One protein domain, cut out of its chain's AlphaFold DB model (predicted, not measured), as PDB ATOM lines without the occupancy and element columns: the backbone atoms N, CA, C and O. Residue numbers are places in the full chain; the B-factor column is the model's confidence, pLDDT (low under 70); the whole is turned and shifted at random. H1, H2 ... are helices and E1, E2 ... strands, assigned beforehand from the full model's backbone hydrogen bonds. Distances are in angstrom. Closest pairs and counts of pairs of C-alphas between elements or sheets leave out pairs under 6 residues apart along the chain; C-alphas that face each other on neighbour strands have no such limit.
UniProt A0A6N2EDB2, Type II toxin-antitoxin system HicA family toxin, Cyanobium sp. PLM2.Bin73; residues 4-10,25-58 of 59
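AT A GLANCE: This is residues 4 to 10 and 25 to 58 of the 59 residues of the protein "Type II toxin-antitoxin system HicA family toxin" of Cyanobium sp. PLM2.Bin73 (UniProt A0A6N2EDB2). A small two-stranded antiparallel ribbon, E1 and E2, has the helix H1 packed along its E2 side, and the short helix H2 follows beyond H1, with E1, E2, H1 and H2 coming one after another along the longest axis. H1 folds back alongside E2 after a loop, and residues 34 to 39, of which 38 and 39 belong to H1, stick out free of the rest. The printed part has 41 residues with two named strands and two named helices, in the chain order E1, E2, H1, H2; the sheet order is E1 - E2, and the class is mixed, helices and strands. The whole is only just compact, close to loose, with a radius of gyration of the C-alphas of 10.6 A and spans of 29 by 22 by 19 A.

HOW THE PARTS SIT: The sheet is made of E1, residues 8 to 10, and E2, residues 25 to 30, antiparallel neighbours with an angle of 167 degrees between their directions. C-alphas 9 and 29 face each other at 5.2 A. N 9 and O 29 are within hydrogen-bond range at 2.9 A, and so are N 29 and O 9 at 2.8 A. Residues 4 to 5 form a short antiparallel pairing with residues 8 to 9 of E1. H1, residues 38 to 48, has 9 pairs of C-alphas within 8 A of E2, the closest those of Cys 27 and Gln 47, 5.3 A apart. H2, residues 52 to 56, is close to H1 but not clearly touching it, with 2 pairs of C-alphas within 8 A; the closest are those of Leu 45 and Ala 52, 7.3 A apart. E1 is apart from H1 and from H2, and E2 is apart from H2. In H1 and H2 every O i to N i+4 pair is within hydrogen-bond range.

IN THESE COORDINATES: E2 measures 16.4 A from C-alpha 25 at (6.324, 14.168, -22.895) to C-alpha 30. E1, 6.8 A long, begins at C-alpha 8 at (-1.225, 9.396, -36.705). H1, the longest helix, measures 15.4 A from Val 38 to Ala 48. H2, 6.2 A long, ends at C-alpha 56 at (16.577, -0.783, -28.269).

THE WHOLE: The two C-alphas farthest apart are those of Gly 6 and Glu 53, at 29.6 A. Residues 11 to 24 are not printed, and C-alphas 10 and 25 are 10.6 A apart across this cut, which lies in the link from E1 to E2. Of the links that are printed whole, E2 to H1 is short, with 7 residues, and H1 to H2 is tight, with 3. The mean pLDDT of the printed part is 93.7, and no printed residue is under 70.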
ATOM      1  N   GLN A   4      -6.236  10.261 -32.060       96.19
ATOM      2  CA  GLN A   4      -5.796   9.649 -33.308       96.19
ATOM      3  C   GLN A   4      -6.520  10.286 -34.498       96.19
ATOM      4  O   GLN A   4      -7.719  10.550 -34.426       96.19
ATOM      5  N   LYS A   5      -5.794  10.528 -35.594       94.38
ATOM      6  CA  LYS A   5      -6.354  10.950 -36.886       94.38
ATOM      7  C   LYS A   5      -5.698  10.142 -38.002       94.38
ATOM      8  O   LYS A   5      -4.513  10.315 -38.289       94.38
ATOM      9  N   GLY A   6      -6.471   9.256 -38.630       93.00
ATOM     10  CA  GLY A   6      -5.925   8.271 -39.565       93.00
ATOM     11  C   GLY A   6      -4.859   7.411 -38.881       93.00
ATOM     12  O   GLY A   6      -5.066   6.918 -37.772       93.00
ATOM     13  N   SER A   7      -3.695   7.271 -39.512       93.06
ATOM     14  CA  SER A   7      -2.563   6.541 -38.934       93.06
ATOM     15  C   SER A   7      -1.774   7.331 -37.888       93.06
ATOM     16  O   SER A   7      -0.895   6.759 -37.270       93.06
ATOM     17  N   HIS A   8      -2.029   8.620 -37.655       94.56
ATOM     18  CA  HIS A   8      -1.225   9.396 -36.705       94.56
ATOM     19  C   HIS A   8      -1.854   9.370 -35.314       94.56
ATOM     20  O   HIS A   8      -2.994   9.812 -35.133       94.56
ATOM     21  N   VAL A   9      -1.093   8.896 -34.330       96.56
ATOM     22  CA  VAL A   9      -1.504   8.806 -32.928       96.56
ATOM     23  C   VAL A   9      -0.708   9.787 -32.089       96.56
ATOM     24  O   VAL A   9       0.502   9.904 -32.229       96.56
ATOM     25  N   VAL A  10      -1.389  10.490 -31.191       95.88
ATOM     26  CA  VAL A  10      -0.755  11.360 -30.201       95.88
ATOM     27  C   VAL A  10      -0.772  10.663 -28.852       95.88
ATOM     28  O   VAL A  10      -1.840  10.335 -28.319       95.88
ATOM     29  N   ALA A  25       5.981  14.280 -21.483       91.75
ATOM     30  CA  ALA A  25       6.324  14.168 -22.895       91.75
ATOM     31  C   ALA A  25       5.057  13.992 -23.740       91.75
ATOM     32  O   ALA A  25       4.157  13.236 -23.372       91.75
ATOM     33  N   THR A  26       4.977  14.671 -24.884       93.94
ATOM     34  CA  THR A  26       3.940  14.426 -25.897       93.94
ATOM     35  C   THR A  26       4.620  14.071 -27.206       93.94
ATOM     36  O   THR A  26       5.429  14.851 -27.698       93.94
ATOM     37  N   CYS A  27       4.270  12.924 -27.782       95.56
ATOM     38  CA  CYS A  27       4.821  12.465 -29.048       95.56
ATOM     39  C   CYS A  27       3.716  12.138 -30.057       95.56
ATOM     40  O   CYS A  27       2.614  11.705 -29.699       95.56
ATOM     41  N   VAL A  28       4.011  12.371 -31.336       94.75
ATOM     42  CA  VAL A  28       3.142  11.984 -32.452       94.75
ATOM     43  C   VAL A  28       3.781  10.817 -33.187       94.75
ATOM     44  O   VAL A  28       4.869  10.954 -33.737       94.75
ATOM     45  N   VAL A  29       3.093   9.680 -33.218       95.31
ATOM     46  CA  VAL A  29       3.596   8.421 -33.769       95.31
ATOM     47  C   VAL A  29       2.758   8.020 -34.986       95.31
ATOM     48  O   VAL A  29       1.544   7.827 -34.854       95.31
ATOM     49  N   PRO A  30       3.366   7.882 -36.177       94.62
ATOM     50  CA  PRO A  30       2.713   7.250 -37.316       94.62
ATOM     51  C   PRO A  30       2.579   5.738 -37.077       94.62
ATOM     52  O   PRO A  30       3.558   5.009 -36.991       94.62
ATOM     53  N   LEU A  31       1.341   5.273 -36.987       92.25
ATOM     54  CA  LEU A  31       0.914   3.889 -36.792       92.25
ATOM     55  C   LEU A  31       0.405   3.310 -38.120       92.25
ATOM     56  O   LEU A  31      -0.780   3.039 -38.312       92.25
ATOM     57  N   HIS A  32       1.313   3.159 -39.082       86.75
ATOM     58  CA  HIS A  32       1.067   2.411 -40.315       86.75
ATOM     59  C   HIS A  32       1.926   1.143 -40.350       86.75
ATOM     60  O   HIS A  32       3.013   1.117 -39.788       86.75
ATOM     61  N   ARG A  33       1.475   0.095 -41.049       79.94
ATOM     62  CA  ARG A  33       2.139  -1.229 -41.108       79.94
ATOM     63  C   ARG A  33       3.402  -1.281 -41.988       79.94
ATOM     64  O   ARG A  33       3.641  -2.275 -42.658       79.94
ATOM     65  N   ARG A  34       4.145  -0.185 -42.069       88.81
ATOM     66  CA  ARG A  34       5.332  -0.032 -42.920       88.81
ATOM     67  C   ARG A  34       6.463   0.540 -42.091       88.81
ATOM     68  O   ARG A  34       6.192   1.143 -41.051       88.81
ATOM     69  N   ASP A  35       7.669   0.443 -42.621       92.50
ATOM     70  CA  ASP A  35       8.858   1.015 -42.005       92.50
ATOM     71  C   ASP A  35       8.735   2.532 -41.821       92.50
ATOM     72  O   ASP A  35       8.087   3.240 -42.602       92.50
ATOM     73  N   LEU A  36       9.371   3.032 -40.765       92.38
ATOM     74  CA  LEU A  36       9.498   4.457 -40.496       92.38
ATOM     75  C   LEU A  36      10.823   4.966 -41.055       92.38
ATOM     76  O   LEU A  36      11.867   4.338 -40.893       92.38
ATOM     77  N   ALA A  37      10.796   6.154 -41.656       94.38
ATOM     78  CA  ALA A  37      12.030   6.844 -42.002       94.38
ATOM     79  C   ALA A  37      12.860   7.120 -40.734       94.38
ATOM     80  O   ALA A  37      12.308   7.518 -39.705       94.38
ATOM     81  N   VAL A  38      14.188   6.988 -40.829       95.00
ATOM     82  CA  VAL A  38      15.118   7.174 -39.696       95.00
ATOM     83  C   VAL A  38      14.933   8.539 -39.024       95.00
ATOM     84  O   VAL A  38      14.864   8.624 -37.801       95.00
ATOM     85  N   GLY A  39      14.761   9.609 -39.809       95.94
ATOM     86  CA  GLY A  39      14.510  10.951 -39.272       95.94
ATOM     87  C   GLY A  39      13.190  11.065 -38.500       95.94
ATOM     88  O   GLY A  39      13.115  11.782 -37.502       95.94
ATOM     89  N   THR A  40      12.158  10.324 -38.915       95.06
ATOM     90  CA  THR A  40      10.872  10.269 -38.208       95.06
ATOM     91  C   THR A  40      11.014   9.521 -36.890       95.06
ATOM     92  O   THR A  40      10.575  10.039 -35.866       95.06
ATOM     93  N   LEU A  41      11.670   8.354 -36.891       95.00
ATOM     94  CA  LEU A  41      11.963   7.609 -35.666       95.00
ATOM     95  C   LEU A  41      12.771   8.470 -34.682       95.00
ATOM     96  O   LEU A  41      12.369   8.621 -33.532       95.00
ATOM     97  N   GLY A  42      13.831   9.131 -35.153       95.88
ATOM     98  CA  GLY A  42      14.635  10.038 -34.332       95.88
ATOM     99  C   GLY A  42      13.831  11.210 -33.756       95.88
ATOM    100  O   GLY A  42      14.005  11.575 -32.596       95.88
ATOM    101  N   SER A  43      12.894  11.776 -34.525       95.56
ATOM    102  CA  SER A  43      11.985  12.820 -34.028       95.56
ATOM    103  C   SER A  43      11.060  12.302 -32.921       95.56
ATOM    104  O   SER A  43      10.863  12.992 -31.921       95.56
ATOM    105  N   VAL A  44      10.524  11.084 -33.066       95.50
ATOM    106  CA  VAL A  44       9.674  10.444 -32.049       95.50
ATOM    107  C   VAL A  44      10.453  10.211 -30.753       95.50
ATOM    108  O   VAL A  44       9.971  10.603 -29.691       95.50
ATOM    109  N   LEU A  45      11.660   9.643 -30.838       94.94
ATOM    110  CA  LEU A  45      12.527   9.400 -29.679       94.94
ATOM    111  C   LEU A  45      12.884  10.708 -28.959       94.94
ATOM    112  O   LEU A  45      12.696  10.828 -27.746       94.94
ATOM    113  N   ARG A  46      13.249  11.750 -29.718       94.31
ATOM    114  CA  ARG A  46      13.522  13.084 -29.166       94.31
ATOM    115  C   ARG A  46      12.308  13.686 -28.452       94.31
ATOM    116  O   ARG A  46      12.464  14.263 -27.385       94.31
ATOM    117  N   GLN A  47      11.105  13.568 -29.021       94.25
ATOM    118  CA  GLN A  47       9.868  14.041 -28.377       94.25
ATOM    119  C   GLN A  47       9.536  13.259 -27.099       94.25
ATOM    120  O   GLN A  47       8.952  13.822 -26.174       94.25
ATOM    121  N   ALA A  48       9.889  11.972 -27.052       92.88
ATOM    122  CA  ALA A  48       9.705  11.120 -25.881       92.88
ATOM    123  C   ALA A  48      10.759  11.360 -24.781       92.88
ATOM    124  O   ALA A  48      10.514  10.989 -23.628       92.88
ATOM    125  N   GLY A  49      11.886  11.993 -25.133       91.38
ATOM    126  CA  GLY A  49      13.033  12.201 -24.249       91.38
ATOM    127  C   GLY A  49      13.815  10.914 -23.989       91.38
ATOM    128  O   GLY A  49      14.259  10.707 -22.868       91.38
ATOM    129  N   ILE A  50      13.908  10.034 -24.990       92.00
ATOM    130  CA  ILE A  50      14.559   8.719 -24.897       92.00
ATOM    131  C   ILE A  50      15.648   8.656 -25.974       92.00
ATOM    132  O   ILE A  50      15.411   9.083 -27.107       92.00
ATOM    133  N   ASP A  51      16.835   8.163 -25.634       93.88
ATOM    134  CA  ASP A  51      17.898   7.879 -26.603       93.88
ATOM    135  C   ASP A  51      17.678   6.544 -27.339       93.88
ATOM    136  O   ASP A  51      16.745   5.783 -27.071       93.88
ATOM    137  N   ALA A  52      18.507   6.288 -28.350       94.62
ATOM    138  CA  ALA A  52      18.365   5.098 -29.179       94.62
ATOM    139  C   ALA A  52      18.716   3.811 -28.421       94.62
ATOM    140  O   ALA A  52      18.038   2.807 -28.633       94.62
ATOM    141  N   GLU A  53      19.732   3.830 -27.550       95.56
ATOM    142  CA  GLU A  53      20.137   2.646 -26.790       95.56
ATOM    143  C   GLU A  53      19.020   2.192 -25.847       95.56
ATOM    144  O   GLU A  53      18.557   1.057 -25.950       95.56
ATOM    145  N   THR A  54      18.489   3.109 -25.035       94.81
ATOM    146  CA  THR A  54      17.376   2.856 -24.109       94.81
ATOM    147  C   THR A  54      16.146   2.317 -24.839       94.81
ATOM    148  O   THR A  54      15.429   1.457 -24.330       94.81
ATOM    149  N   PHE A  55      15.873   2.819 -26.047       94.69
ATOM    150  CA  PHE A  55      14.768   2.321 -26.860       94.69
ATOM    151  C   PHE A  55      15.001   0.890 -27.364       94.69
ATOM    152  O   PHE A  55      14.060   0.104 -27.410       94.69
ATOM    153  N   ILE A  56      16.232   0.546 -27.748       95.69
ATOM    154  CA  ILE A  56      16.577  -0.783 -28.269       95.69
ATOM    155  C   ILE A  56      16.560  -1.840 -27.162       95.69
ATOM    156  O   ILE A  56      16.158  -2.970 -27.420       95.69
ATOM    157  N   GLU A  57      16.940  -1.486 -25.935       97.00
ATOM    158  CA  GLU A  57      16.944  -2.403 -24.785       97.00
ATOM    159  C   GLU A  57      15.558  -2.969 -24.429       97.00
ATOM    160  O   GLU A  57      15.471  -3.993 -23.751       97.00
ATOM    161  N   VAL A  58      14.479  -2.318 -24.871       93.06
ATOM    162  CA  VAL A  58      13.091  -2.695 -24.551       93.06
ATOM    163  C   VAL A  58      12.315  -3.305 -25.729       93.06
ATOM    164  O   VAL A  58      11.102  -3.501 -25.606       93.06
TER     165      VAL A  58